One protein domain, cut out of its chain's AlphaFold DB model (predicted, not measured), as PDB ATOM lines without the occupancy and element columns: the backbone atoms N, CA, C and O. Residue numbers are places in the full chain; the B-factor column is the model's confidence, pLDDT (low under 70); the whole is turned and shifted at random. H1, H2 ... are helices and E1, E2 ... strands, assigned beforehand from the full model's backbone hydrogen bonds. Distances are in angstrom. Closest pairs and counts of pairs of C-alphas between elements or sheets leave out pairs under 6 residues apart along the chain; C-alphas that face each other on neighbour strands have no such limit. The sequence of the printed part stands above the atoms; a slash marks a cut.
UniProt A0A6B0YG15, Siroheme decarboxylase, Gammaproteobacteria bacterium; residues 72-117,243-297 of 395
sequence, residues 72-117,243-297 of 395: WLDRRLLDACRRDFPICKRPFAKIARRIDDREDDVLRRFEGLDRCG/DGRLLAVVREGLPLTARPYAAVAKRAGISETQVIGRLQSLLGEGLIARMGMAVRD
ATOM      1  N   TRP A  72     102.396 136.601 104.835       70.38
ATOM      2  CA  TRP A  72     101.593 135.399 105.067       70.38
ATOM      3  C   TRP A  72     100.316 135.685 105.879       70.38
ATOM      4  O   TRP A  72      99.318 134.978 105.718       70.38
ATOM      5  N   LEU A  73     100.335 136.707 106.737       70.62
ATOM      6  CA  LEU A  73      99.222 137.084 107.596       70.62
ATOM      7  C   LEU A  73      98.180 137.884 106.810       70.62
ATOM      8  O   LEU A  73      96.990 137.615 106.958       70.62
ATOM      9  N   ASP A  74      98.610 138.761 105.899       75.62
ATOM     10  CA  ASP A  74      97.732 139.449 104.949       75.62
ATOM     11  C   ASP A  74      96.971 138.439 104.089       75.62
ATOM     12  O   ASP A  74      95.751 138.521 103.960       75.62
ATOM     13  N   ARG A  75      97.656 137.414 103.565       74.69
ATOM     14  CA  ARG A  75      97.005 136.347 102.781       74.69
ATOM     15  C   ARG A  75      95.972 135.578 103.601       74.69
ATOM     16  O   ARG A  75      94.850 135.391 103.138       74.69
ATOM     17  N   ARG A  76      96.309 135.183 104.837       71.50
ATOM     18  CA  ARG A  76      95.355 134.513 105.740       71.50
ATOM     19  C   ARG A  76      94.152 135.392 106.067       71.50
ATOM     20  O   ARG A  76      93.036 134.884 106.132       71.50
ATOM     21  N   LEU A  77      94.371 136.687 106.280       79.88
ATOM     22  CA  LEU A  77      93.320 137.664 106.542       79.88
ATOM     23  C   LEU A  77      92.390 137.799 105.333       79.88
ATOM     24  O   LEU A  77      91.174 137.699 105.504       79.88
ATOM     25  N   LEU A  78      92.942 137.941 104.124       81.06
ATOM     26  CA  LEU A  78      92.173 138.006 102.881       81.06
ATOM     27  C   LEU A  78      91.353 136.726 102.672       81.06
ATOM     28  O   LEU A  78      90.140 136.802 102.477       81.06
ATOM     29  N   ASP A  79      91.963 135.549 102.809       74.50
ATOM     30  CA  ASP A  79      91.272 134.265 102.647       74.50
ATOM     31  C   ASP A  79      90.155 134.055 103.682       74.50
ATOM     32  O   ASP A  79      89.091 133.529 103.349       74.50
ATOM     33  N   ALA A  80      90.342 134.527 104.919       74.19
ATOM     34  CA  ALA A  80      89.363 134.381 105.995       74.19
ATOM     35  C   ALA A  80      88.066 135.187 105.792       74.19
ATOM     36  O   ALA A  80      87.086 134.944 106.509       74.19
ATOM     37  N   CYS A  81      88.045 136.156 104.872       78.44
ATOM     38  CA  CYS A  81      86.906 137.063 104.699       78.44
ATOM     39  C   CYS A  81      86.525 137.380 103.244       78.44
ATOM     40  O   CYS A  81      85.471 137.974 103.024       78.44
ATOM     41  N   ARG A  82      87.306 136.932 102.249       78.44
ATOM     42  CA  ARG A  82      87.007 137.100 100.815       78.44
ATOM     43  C   ARG A  82      85.617 136.573 100.442       78.44
ATOM     44  O   ARG A  82      84.918 137.206  99.653       78.44
ATOM     45  N   ARG A  83      85.208 135.439 101.024       72.19
ATOM     46  CA  ARG A  83      83.914 134.784 100.748       72.19
ATOM     47  C   ARG A  83      82.837 135.043 101.791       72.19
ATOM     48  O   ARG A  83      81.694 135.238 101.403       72.19
ATOM     49  N   ASP A  84      83.221 135.026 103.067       80.88
ATOM     50  CA  ASP A  84      82.293 134.991 104.202       80.88
ATOM     51  C   ASP A  84      82.653 136.057 105.242       80.88
ATOM     52  O   ASP A  84      83.073 135.770 106.375       80.88
ATOM     53  N   PHE A  85      82.502 137.321 104.842       90.38
ATOM     54  CA  PHE A  85      82.671 138.456 105.734       90.38
ATOM     55  C   PHE A  85      81.595 138.417 106.840       90.38
ATOM     56  O   PHE A  85      80.400 138.346 106.541       90.38
ATOM     57  N   PRO A  86      81.963 138.452 108.136       92.69
ATOM     58  CA  PRO A  86      80.989 138.253 109.203       92.69
ATOM     59  C   PRO A  86      79.892 139.326 109.280       92.69
ATOM     60  O   PRO A  86      80.165 140.526 109.259       92.69
ATOM     61  N   ILE A  87      78.647 138.891 109.500       94.56
ATOM     62  CA  ILE A  87      77.502 139.768 109.797       94.56
ATOM     63  C   ILE A  87      77.264 139.788 111.310       94.56
ATOM     64  O   ILE A  87      76.469 139.018 111.850       94.56
ATOM     65  N   CYS A  88      78.025 140.618 112.024       94.81
ATOM     66  CA  CYS A  88      77.892 140.833 113.466       94.81
ATOM     67  C   CYS A  88      78.408 142.224 113.864       94.81
ATOM     68  O   CYS A  88      79.041 142.901 113.063       94.81
ATOM     69  N   LYS A  89      78.177 142.646 115.117       95.19
ATOM     70  CA  LYS A  89      78.537 143.996 115.605       95.19
ATOM     71  C   LYS A  89      80.023 144.343 115.447       95.19
ATOM     72  O   LYS A  89      80.345 145.488 115.163       95.19
ATOM     73  N   ARG A  90      80.915 143.364 115.652       95.94
ATOM     74  CA  ARG A  90      82.379 143.514 115.545       95.94
ATOM     75  C   ARG A  90      82.959 142.440 114.621       95.94
ATOM     76  O   ARG A  90      83.448 141.415 115.109       95.94
ATOM     77  N   PRO A  91      82.848 142.611 113.292       94.38
ATOM     78  CA  PRO A  91      83.283 141.593 112.342       94.38
ATOM     79  C   PRO A  91      84.804 141.432 112.339       94.38
ATOM     80  O   PRO A  91      85.284 140.302 112.335       94.38
ATOM     81  N   PHE A  92      85.559 142.528 112.466       93.56
ATOM     82  CA  PHE A  92      87.020 142.493 112.547       93.56
ATOM     83  C   PHE A  92      87.513 141.791 113.819       93.56
ATOM     84  O   PHE A  92      88.401 140.955 113.722       93.56
ATOM     85  N   ALA A  93      86.859 141.972 114.976       93.31
ATOM     86  CA  ALA A  93      87.142 141.166 116.175       93.31
ATOM     87  C   ALA A  93      86.923 139.658 115.965       93.31
ATOM     88  O   ALA A  93      87.583 138.826 116.590       93.31
ATOM     89  N   LYS A  94      85.933 139.284 115.143       93.62
ATOM     90  CA  LYS A  94      85.651 137.880 114.821       93.62
ATOM     91  C   LYS A  94      86.679 137.321 113.837       93.62
ATOM     92  O   LYS A  94      87.068 136.169 113.989       93.62
ATOM     93  N   ILE A  95      87.129 138.124 112.871       90.19
ATOM     94  CA  ILE A  95      88.221 137.770 111.953       90.19
ATOM     95  C   ILE A  95      89.531 137.609 112.734       90.19
ATOM     96  O   ILE A  95      90.162 136.568 112.614       90.19
ATOM     97  N   ALA A  96      89.868 138.562 113.605       89.56
ATOM     98  CA  ALA A  96      91.055 138.533 114.458       89.56
ATOM     99  C   ALA A  96      91.135 137.241 115.285       89.56
ATOM    100  O   ALA A  96      92.128 136.524 115.234       89.56
ATOM    101  N   ARG A  97      90.024 136.836 115.916       89.62
ATOM    102  CA  ARG A  97      89.933 135.545 116.621       89.62
ATOM    103  C   ARG A  97      90.138 134.316 115.728       89.62
ATOM    104  O   ARG A  97      90.639 133.311 116.211       89.62
ATOM    105  N   ARG A  98      89.735 134.357 114.453       85.62
ATOM    106  CA  ARG A  98      89.932 133.234 113.511       85.62
ATOM    107  C   ARG A  98      91.390 133.082 113.080       85.62
ATOM    108  O   ARG A  98      91.793 131.976 112.729       85.62
ATOM    109  N   ILE A  99      92.145 134.177 113.061       81.19
ATOM    110  CA  ILE A  99      93.547 134.191 112.627       81.19
ATOM    111  C   ILE A  99      94.542 134.258 113.794       81.19
ATOM    112  O   ILE A  99      95.740 134.234 113.531       81.19
ATOM    113  N   ASP A 100      94.039 134.250 115.034       83.75
ATOM    114  CA  ASP A 100      94.797 134.375 116.287       83.75
ATOM    115  C   ASP A 100      95.576 135.697 116.400       83.75
ATOM    116  O   ASP A 100      96.781 135.729 116.628       83.75
ATOM    117  N   ASP A 101      94.867 136.810 116.193       88.75
ATOM    118  CA  ASP A 101      95.426 138.166 116.223       88.75
ATOM    119  C   ASP A 101      94.512 139.146 116.993       88.75
ATOM    120  O   ASP A 101      93.411 138.791 117.438       88.75
ATOM    121  N   ARG A 102      94.951 140.397 117.169       90.19
ATOM    122  CA  ARG A 102      94.171 141.481 117.782       90.19
ATOM    123  C   ARG A 102      93.356 142.238 116.738       90.19
ATOM    124  O   ARG A 102      93.754 142.402 115.590       90.19
ATOM    125  N   GLU A 103      92.202 142.755 117.153       93.62
ATOM    126  CA  GLU A 103      91.318 143.510 116.254       93.62
ATOM    127  C   GLU A 103      91.976 144.779 115.700       93.62
ATOM    128  O   GLU A 103      91.826 145.059 114.513       93.62
ATOM    129  N   ASP A 104      92.726 145.509 116.528       91.31
ATOM    130  CA  ASP A 104      93.415 146.732 116.099       91.31
ATOM    131  C   ASP A 104      94.517 146.429 115.072       91.31
ATOM    132  O   ASP A 104      94.737 147.208 114.145       91.31
ATOM    133  N   ASP A 105      95.181 145.277 115.189       89.00
ATOM    134  CA  ASP A 105      96.190 144.815 114.230       89.00
ATOM    135  C   ASP A 105      95.548 144.449 112.887       89.00
ATOM    136  O   ASP A 105      95.999 144.903 111.832       89.00
ATOM    137  N   VAL A 106      94.424 143.728 112.926       90.62
ATOM    138  CA  VAL A 106      93.613 143.408 111.742       90.62
ATOM    139  C   VAL A 106      93.121 144.671 111.036       90.62
ATOM    140  O   VAL A 106      93.255 144.773 109.817       90.62
ATOM    141  N   LEU A 107      92.575 145.640 111.773       91.56
ATOM    142  CA  LEU A 107      92.096 146.901 111.201       91.56
ATOM    143  C   LEU A 107      93.235 147.698 110.556       91.56
ATOM    144  O   LEU A 107      93.104 148.096 109.401       91.56
ATOM    145  N   ARG A 108      94.379 147.848 111.240       89.12
ATOM    146  CA  ARG A 108      95.562 148.528 110.678       89.12
ATOM    147  C   ARG A 108      96.058 147.868 109.395       89.12
ATOM    148  O   ARG A 108      96.470 148.564 108.466       89.12
ATOM    149  N   ARG A 109      96.013 146.534 109.321       87.75
ATOM    150  CA  ARG A 109      96.355 145.793 108.100       87.75
ATOM    151  C   ARG A 109      95.352 146.055 106.984       87.75
ATOM    152  O   ARG A 109      95.776 146.402 105.886       87.75
ATOM    153  N   PHE A 110      94.047 145.990 107.256       88.19
ATOM    154  CA  PHE A 110      93.018 146.339 106.268       88.19
ATOM    155  C   PHE A 110      93.172 147.764 105.734       88.19
ATOM    156  O   PHE A 110      93.100 147.958 104.527       88.19
ATOM    157  N   GLU A 111      93.450 148.745 106.593       87.19
ATOM    158  CA  GLU A 111      93.727 150.127 106.176       87.19
ATOM    159  C   GLU A 111      94.993 150.237 105.310       87.19
ATOM    160  O   GLU A 111      95.080 151.073 104.411       87.19
ATOM    161  N   GLY A 112      96.012 149.415 105.571       82.38
ATOM    162  CA  GLY A 112      97.184 149.295 104.703       82.38
ATOM    163  C   GLY A 112      96.830 148.727 103.328       82.38
ATOM    164  O   GLY A 112      97.227 149.288 102.308       82.38
ATOM    165  N   LEU A 113      96.047 147.648 103.300       83.50
ATOM    166  CA  LEU A 113      95.612 146.979 102.074       83.50
ATOM    167  C   LEU A 113      94.677 147.855 101.231       83.50
ATOM    168  O   LEU A 113      94.806 147.863 100.009       83.50
ATOM    169  N   ASP A 114      93.790 148.616 101.867       82.56
ATOM    170  CA  ASP A 114      92.908 149.599 101.228       82.56
ATOM    171  C   ASP A 114      93.711 150.752 100.610       82.56
ATOM    172  O   ASP A 114      93.593 151.026  99.417       82.56
ATOM    173  N   ARG A 115      94.663 151.337 101.358       80.19
ATOM    174  CA  ARG A 115      95.558 152.390 100.835       80.19
ATOM    175  C   ARG A 115      96.397 151.946  99.641       80.19
ATOM    176  O   ARG A 115      96.713 152.765  98.780       80.19
ATOM    177  N   CYS A 116      96.774 150.673  99.589       75.56
ATOM    178  CA  CYS A 116      97.512 150.108  98.462       75.56
ATOM    179  C   CYS A 116      96.596 149.603  97.326       75.56
ATOM    180  O   CYS A 116      97.096 149.151  96.290       75.56
ATOM    181  N   GLY A 117      95.269 149.676  97.487       70.19
ATOM    182  CA  GLY A 117      94.269 149.237  96.509       70.19
ATOM    183  C   GLY A 117      94.207 147.720  96.317       70.19
ATOM    184  O   GLY A 117      93.925 147.251  95.214       70.19
ATOM    185  N   ASP A 243      64.227 147.516 102.739       80.56
ATOM    186  CA  ASP A 243      65.264 146.686 102.123       80.56
ATOM    187  C   ASP A 243      65.971 147.403 100.988       80.56
ATOM    188  O   ASP A 243      67.197 147.373 100.919       80.56
ATOM    189  N   GLY A 244      65.218 148.102 100.135       77.25
ATOM    190  CA  GLY A 244      65.791 148.906  99.059       77.25
ATOM    191  C   GLY A 244      66.786 149.946  99.584       77.25
ATOM    192  O   GLY A 244      67.897 150.057  99.064       77.25
ATOM    193  N   ARG A 245      66.435 150.660 100.665       79.56
ATOM    194  CA  ARG A 245      67.335 151.634 101.311       79.56
ATOM    195  C   ARG A 245      68.552 150.969 101.945       79.56
ATOM    196  O   ARG A 245      69.666 151.453 101.762       79.56
ATOM    197  N   LEU A 246      68.356 149.872 102.675       86.56
ATOM    198  CA  LEU A 246      69.453 149.142 103.303       86.56
ATOM    199  C   LEU A 246      70.440 148.617 102.253       86.56
ATOM    200  O   LEU A 246      71.642 148.853 102.374       86.56
ATOM    201  N   LEU A 247      69.931 147.949 101.215       83.81
ATOM    202  CA  LEU A 247      70.728 147.401 100.122       83.81
ATOM    203  C   LEU A 247      71.468 148.497  99.357       83.81
ATOM    204  O   LEU A 247      72.638 148.303  99.052       83.81
ATOM    205  N   ALA A 248      70.844 149.651  99.101       78.12
ATOM    206  CA  ALA A 248      71.527 150.781  98.475       78.12
ATOM    207  C   ALA A 248      72.754 151.224  99.291       78.12
ATOM    208  O   ALA A 248      73.854 151.285  98.751       78.12
ATOM    209  N   VAL A 249      72.591 151.430 100.604       83.50
ATOM    210  CA  VAL A 249      73.684 151.874 101.485       83.50
ATOM    211  C   VAL A 249      74.781 150.816 101.610       83.50
ATOM    212  O   VAL A 249      75.962 151.148 101.553       83.50
ATOM    213  N   VAL A 250      74.421 149.543 101.807       86.00
ATOM    214  CA  VAL A 250      75.419 148.490 102.043       86.00
ATOM    215  C   VAL A 250      76.169 148.095 100.762       86.00
ATOM    216  O   VAL A 250      77.315 147.655 100.840       86.00
ATOM    217  N   ARG A 251      75.571 148.297  99.576       81.75
ATOM    218  CA  ARG A 251      76.225 148.068  98.275       81.75
ATOM    219  C   ARG A 251      77.347 149.056  97.987       81.75
ATOM    220  O   ARG A 251      78.273 148.700  97.268       81.75
ATOM    221  N   GLU A 252      77.308 150.251  98.568       79.19
ATOM    222  CA  GLU A 252      78.419 151.205  98.465       79.19
ATOM    223  C   GLU A 252      79.681 150.730  99.199       79.19
ATOM    224  O   GLU A 252      80.777 151.196  98.905       79.19
ATOM    225  N   GLY A 253      79.540 149.775 100.122       84.38
ATOM    226  CA  GLY A 253      80.643 149.170 100.855       84.38
ATOM    227  C   GLY A 253      80.621 149.467 102.354       84.38
ATOM    228  O   GLY A 253      80.073 150.469 102.826       84.38
ATOM    229  N   LEU A 254      81.219 148.563 103.128       89.19
ATOM    230  CA  LEU A 254      81.385 148.694 104.571       89.19
ATOM    231  C   LEU A 254      82.631 149.530 104.905       89.19
ATOM    232  O   LEU A 254      83.708 149.239 104.387       89.19
ATOM    233  N   PRO A 255      82.534 150.513 105.817       90.44
ATOM    234  CA  PRO A 255      83.703 151.267 106.255       90.44
ATOM    235  C   PRO A 255      84.615 150.407 107.138       90.44
ATOM    236  O   PRO A 255      84.133 149.638 107.972       90.44
ATOM    237  N   LEU A 256      85.931 150.590 107.026       91.19
ATOM    238  CA  LEU A 256      86.937 149.886 107.831       91.19
ATOM    239  C   LEU A 256      86.989 150.440 109.264       91.19
ATOM    240  O   LEU A 256      87.858 151.215 109.634       91.19
ATOM    241  N   THR A 257      85.999 150.079 110.077       93.00
ATOM    242  CA  THR A 257      85.890 150.487 111.487       93.00
ATOM    243  C   THR A 257      85.489 149.294 112.344       93.00
ATOM    244  O   THR A 257      84.933 148.325 111.836       93.00
ATOM    245  N   ALA A 258      85.676 149.368 113.665       93.25
ATOM    246  CA  ALA A 258      85.288 148.285 114.576       93.25
ATOM    247  C   ALA A 258      83.788 147.909 114.504       93.25
ATOM    248  O   ALA A 258      83.421 146.774 114.809       93.25
ATOM    249  N   ARG A 259      82.912 148.847 114.105       96.25
ATOM    250  CA  ARG A 259      81.451 148.652 114.000       96.25
ATOM    251  C   ARG A 259      80.911 149.148 112.652       96.25
ATOM    252  O   ARG A 259      80.185 150.144 112.607       96.25
ATOM    253  N   PRO A 260      81.213 148.453 111.543       94.56
ATOM    254  CA  PRO A 260      80.864 148.923 110.203       94.56
ATOM    255  C   PRO A 260      79.349 148.981 109.979       94.56
ATOM    256  O   PRO A 260      78.835 149.922 109.378       94.56
ATOM    257  N   TYR A 261      78.606 148.018 110.530       96.31
ATOM    258  CA  TYR A 261      77.149 147.987 110.418       96.31
ATOM    259  C   TYR A 261      76.465 149.105 111.212       96.31
ATOM    260  O   TYR A 261      75.371 149.510 110.839       96.31
ATOM    261  N   ALA A 262      77.098 149.659 112.254       95.06
ATOM    262  CA  ALA A 262      76.576 150.840 112.946       95.06
ATOM    263  C   ALA A 262      76.675 152.098 112.067       95.06
ATOM    264  O   ALA A 262      75.773 152.936 112.074       95.06
ATOM    265  N   ALA A 263      77.739 152.213 111.268       93.44
ATOM    266  CA  ALA A 263      77.867 153.286 110.288       93.44
ATOM    267  C   ALA A 263      76.826 153.150 109.161       93.44
ATOM    268  O   ALA A 263      76.178 154.135 108.808       93.44
ATOM    269  N   VAL A 264      76.598 151.928 108.658       93.00
ATOM    270  CA  VAL A 264      75.506 151.630 107.707       93.00
ATOM    271  C   VAL A 264      74.145 151.972 108.312       93.00
ATOM    272  O   VAL A 264      73.344 152.642 107.670       93.00
ATOM    273  N   ALA A 265      73.902 151.587 109.565       92.88
ATOM    274  CA  ALA A 265      72.659 151.854 110.287       92.88
ATOM    275  C   ALA A 265      72.339 153.354 110.353       92.88
ATOM    276  O   ALA A 265      71.237 153.772 110.000       92.88
ATOM    277  N   LYS A 266      73.340 154.178 110.700       92.44
ATOM    278  CA  LYS A 266      73.211 155.641 110.727       92.44
ATOM    279  C   LYS A 266      72.806 156.214 109.364       92.44
ATOM    280  O   LYS A 266      71.989 157.125 109.311       92.44
ATOM    281  N   ARG A 267      73.368 155.684 108.275       88.75
ATOM    282  CA  ARG A 267      73.076 156.124 106.900       88.75
ATOM    283  C   ARG A 267      71.713 155.640 106.400       88.75
ATOM    284  O   ARG A 267      71.034 156.372 105.694       88.75
ATOM    285  N   ALA A 268      71.314 154.429 106.781       87.38
ATOM    286  CA  ALA A 268      70.038 153.825 106.404       87.38
ATOM    287  C   ALA A 268      68.852 154.301 107.269       87.38
ATOM    288  O   ALA A 268      67.703 154.033 106.924       87.38
ATOM    289  N   GLY A 269      69.110 154.995 108.385       89.56
ATOM    290  CA  GLY A 269      68.073 155.501 109.291       89.56
ATOM    291  C   GLY A 269      67.420 154.421 110.164       89.56
ATOM    292  O   GLY A 269      66.279 154.590 110.585       89.56
ATOM    293  N   ILE A 270      68.120 153.314 110.428       92.31
ATOM    294  CA  ILE A 270      67.645 152.190 111.256       92.31
ATOM    295  C   ILE A 270      68.690 151.830 112.321       92.31
ATOM    296  O   ILE A 270      69.795 152.364 112.316       92.31
ATOM    297  N   SER A 271      68.368 150.943 113.266       95.31
ATOM    298  CA  SER A 271      69.336 150.495 114.282       95.31
ATOM    299  C   SER A 271      70.329 149.457 113.737       95.31
ATOM    300  O   SER A 271      70.021 148.696 112.822       95.31
ATOM    301  N   GLU A 272      71.521 149.362 114.342       95.88
ATOM    302  CA  GLU A 272      72.534 148.354 113.969       95.88
ATOM    303  C   GLU A 272      71.997 146.917 114.093       95.88
ATOM    304  O   GLU A 272      72.278 146.072 113.246       95.88
ATOM    305  N   THR A 273      71.185 146.640 115.117       95.12
ATOM    306  CA  THR A 273      70.546 145.327 115.294       95.12
ATOM    307  C   THR A 273      69.595 145.010 114.140       95.12
ATOM    308  O   THR A 273      69.599 143.883 113.654       95.12
ATOM    309  N   GLN A 274      68.825 145.995 113.664       93.06
ATOM    310  CA  GLN A 274      67.945 145.825 112.503       93.06
ATOM    311  C   GLN A 274      68.741 145.607 111.213       93.06
ATOM    312  O   GLN A 274      68.374 144.730 110.440       93.06
ATOM    313  N   VAL A 275      69.848 146.334 111.001       94.75
ATOM    314  CA  VAL A 275      70.754 146.101 109.858       94.75
ATOM    315  C   VAL A 275      71.256 144.661 109.849       94.75
ATOM    316  O   VAL A 275      71.100 143.958 108.857       94.75
ATOM    317  N   ILE A 276      71.852 144.216 110.959       95.88
ATOM    318  CA  ILE A 276      72.431 142.873 111.076       95.88
ATOM    319  C   ILE A 276      71.351 141.810 110.880       95.88
ATOM    320  O   ILE A 276      71.543 140.896 110.080       95.88
ATOM    321  N   GLY A 277      70.218 141.950 111.575       94.00
ATOM    322  CA  GLY A 277      69.104 141.013 111.479       94.00
ATOM    323  C   GLY A 277      68.559 140.928 110.059       94.00
ATOM    324  O   GLY A 277      68.405 139.830 109.533       94.00
ATOM    325  N   ARG A 278      68.354 142.070 109.390       93.12
ATOM    326  CA  ARG A 278      67.820 142.067 108.029       93.12
ATOM    327  C   ARG A 278      68.813 141.512 107.017       93.12
ATOM    328  O   ARG A 278      68.408 140.704 106.197       93.12
ATOM    329  N   LEU A 279      70.103 141.848 107.095       92.06
ATOM    330  CA  LEU A 279      71.117 141.250 106.214       92.06
ATOM    331  C   LEU A 279      71.202 139.724 106.380       92.06
ATOM    332  O   LEU A 279      71.346 139.014 105.391       92.06
ATOM    333  N   GLN A 280      71.077 139.214 107.610       92.44
ATOM    334  CA  GLN A 280      71.011 137.772 107.866       92.44
ATOM    335  C   GLN A 280      69.740 137.144 107.281       92.44
ATOM    336  O   GLN A 280      69.834 136.097 106.645       92.44
ATOM    337  N   SER A 281      68.576 137.788 107.436       88.94
ATOM    338  CA  SER A 281      67.333 137.343 106.795       88.94
ATOM    339  C   SER A 281      67.454 137.333 105.276       88.94
ATOM    340  O   SER A 281      67.142 136.324 104.668       88.94
ATOM    341  N   LEU A 282      67.986 138.391 104.659       86.88
ATOM    342  CA  LEU A 282      68.181 138.479 103.208       86.88
ATOM    343  C   LEU A 282      69.158 137.415 102.683       86.88
ATOM    344  O   LEU A 282      69.000 136.944 101.556       86.88
ATOM    345  N   LEU A 283      70.154 137.024 103.484       85.81
ATOM    346  CA  LEU A 283      71.059 135.920 103.164       85.81
ATOM    347  C   LEU A 283      70.349 134.563 103.267       85.81
ATOM    348  O   LEU A 283      70.448 133.757 102.349       85.81
ATOM    349  N   GLY A 284      69.577 134.329 104.333       82.62
ATOM    350  CA  GLY A 284      68.784 133.102 104.505       82.62
ATOM    351  C   GLY A 284      67.626 132.971 103.510       82.62
ATOM    352  O   GLY A 284      67.298 131.872 103.077       82.62
ATOM    353  N   GLU A 285      67.041 134.094 103.101       81.44
ATOM    354  CA  GLU A 285      66.039 134.167 102.045       81.44
ATOM    355  C   GLU A 285      66.662 133.894 100.678       81.44
ATOM    356  O   GLU A 285      65.926 133.467  99.798       81.44
ATOM    357  N   GLY A 286      67.975 134.117 100.500       74.31
ATOM    358  CA  GLY A 286      68.735 133.955  99.256       74.31
ATOM    359  C   GLY A 286      68.704 135.176  98.325       74.31
ATOM    360  O   GLY A 286      68.880 135.025  97.117       74.31
ATOM    361  N   LEU A 287      68.373 136.369  98.832       78.56
ATOM    362  CA  LEU A 287      68.487 137.643  98.097       78.56
ATOM    363  C   LEU A 287      69.953 138.103  98.054       78.56
ATOM    364  O   LEU A 287      70.440 138.587  97.031       78.56
ATOM    365  N   ILE A 288      70.667 137.908  99.163       81.94
ATOM    366  CA  ILE A 288      72.120 138.050  99.254       81.94
ATOM    367  C   ILE A 288      72.715 136.645  99.149       81.94
ATOM    368  O   ILE A 288      72.447 135.799  99.993       81.94
ATOM    369  N   ALA A 289      73.530 136.395  98.127       78.94
ATOM    370  CA  ALA A 289      74.238 135.129  97.976       78.94
ATOM    371  C   ALA A 289      75.343 134.972  99.031       78.94
ATOM    372  O   ALA A 289      75.523 133.893  99.584       78.94
ATOM    373  N   ARG A 290      76.090 136.049  99.312       84.75
ATOM    374  CA  ARG A 290      77.123 136.089 100.360       84.75
ATOM    375  C   ARG A 290      77.502 137.517 100.735       84.75
ATOM    376  O   ARG A 290      77.273 138.446  99.967       84.75
ATOM    377  N   MET A 291      78.140 137.683 101.889       87.88
ATOM    378  CA  MET A 291      78.877 138.903 102.228       87.88
ATOM    379  C   MET A 291      80.352 138.660 101.949       87.88
ATOM    380  O   MET A 291      80.942 137.771 102.552       87.88
ATOM    381  N   GLY A 292      80.944 139.434 101.049       84.94
ATOM    382  CA  GLY A 292      82.304 139.188 100.590       84.94
ATOM    383  C   GLY A 292      83.130 140.453 100.486       84.94
ATOM    384  O   GLY A 292      82.687 141.557 100.807       84.94
ATOM    385  N   MET A 293      84.350 140.260 100.008       81.56
ATOM    386  CA  MET A 293      85.301 141.329  99.764       81.56
ATOM    387  C   MET A 293      85.859 141.206  98.350       81.56
ATOM    388  O   MET A 293      86.274 140.123  97.931       81.56
ATOM    389  N   ALA A 294      85.893 142.325  97.632       73.00
ATOM    390  CA  ALA A 294      86.612 142.432  96.376       73.00
ATOM    391  C   ALA A 294      88.089 142.689  96.678       73.00
ATOM    392  O   ALA A 294      88.454 143.716  97.258       73.00
ATOM    393  N   VAL A 295      88.923 141.733  96.278       68.06
ATOM    394  CA  VAL A 295      90.378 141.822  96.376       68.06
ATOM    395  C   VAL A 295      90.925 141.962  94.969       68.06
ATOM    396  O   VAL A 295      90.573 141.167  94.097       68.06
ATOM    397  N   ARG A 296      91.786 142.950  94.744       61.97
ATOM    398  CA  ARG A 296      92.587 143.015  93.526       61.97
ATOM    399  C   ARG A 296      93.693 141.971  93.651       61.97
ATOM    400  O   ARG A 296      94.617 142.155  94.436       61.97
ATOM    401  N   ASP A 297      93.583 140.871  92.911       50.25
ATOM    402  CA  ASP A 297      94.726 139.976  92.728       50.25
ATOM    403  C   ASP A 297      95.776 140.697  91.872       50.25
ATOM    404  O   ASP A 297      95.432 141.385  90.912       50.25
TER     405      ASP A 297
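What this domain is: This is residues 72 to 117 and 243 to 297 of the 395 residues of the protein "Siroheme decarboxylase" of Gammaproteobacteria bacterium (UniProt A0A6B0YG15). Two lobes of three crossed helices each, H1 to H3 in one and H4 to H6 in the other, lie one after the other along the longest axis, and the strand E1 runs from the end of H6 back to H1 along one side. The printed part has 101 residues, with six named helices followed by one named strand, and is mostly helix. It is compact, with a radius of gyration of the C-alphas of 13.5 A, yet elongated, spanning 38 by 24 by 24 A.

How they stand to each other: H6, residues 272 to 285, touches H5, residues 260 to 268, with residues 272 to 276 alone; they are about perpendicular at 85 degrees, the closest C-alphas being those of Ala 262 and Glu 272, 4.9 A apart. H4, residues 243 to 251, touches H5 at a steep tilt of 48 degrees, opposite ways, closest at the C-alphas of Leu 246 and Ala 268, 5.6 A. E1, residues 288 to 295, pairs with no named strand; it bends by 58 degrees at residue 291, and its closest C-alpha to H1, residues 72 to 81, is that of Gly 292, 6.5 A from that of Cys 81. H1 touches H2, residues 91 to 99, at a steep tilt of 52 degrees, opposite ways, closest at the C-alphas of Ala 80 and Ile 95, 6.9 A. H3, residues 103 to 115, touches H2 with residues 103 to 107 alone, about perpendicular at 77 degrees, closest at the C-alphas of Ala 93 and Glu 103, 4.8 A. H1 and H6 are apart. Every O i to N i+4 pair is within hydrogen-bond range in H2, H3, H4, H5 and H6, and 5 of 6 are in H1.

Where its parts are: H6 is 19.6 A long, E1 18.9 A and H3 18.3 A. H1 begins at C-alpha 72 (101.593, 135.399, 105.067), and E1 ends at C-alpha 295 (90.378, 141.822, 96.376).

The domain as a whole: The C-alphas of Trp 72 and Gly 269 are the farthest apart, 39.3 A. Residues 118 to 242 are not printed, and C-alphas 117 and 243 are 29.7 A apart across the cut. Of the links printed whole, none is long. Mean pLDDT of the printed part is 85.6; residues 295 to 297 are under 70.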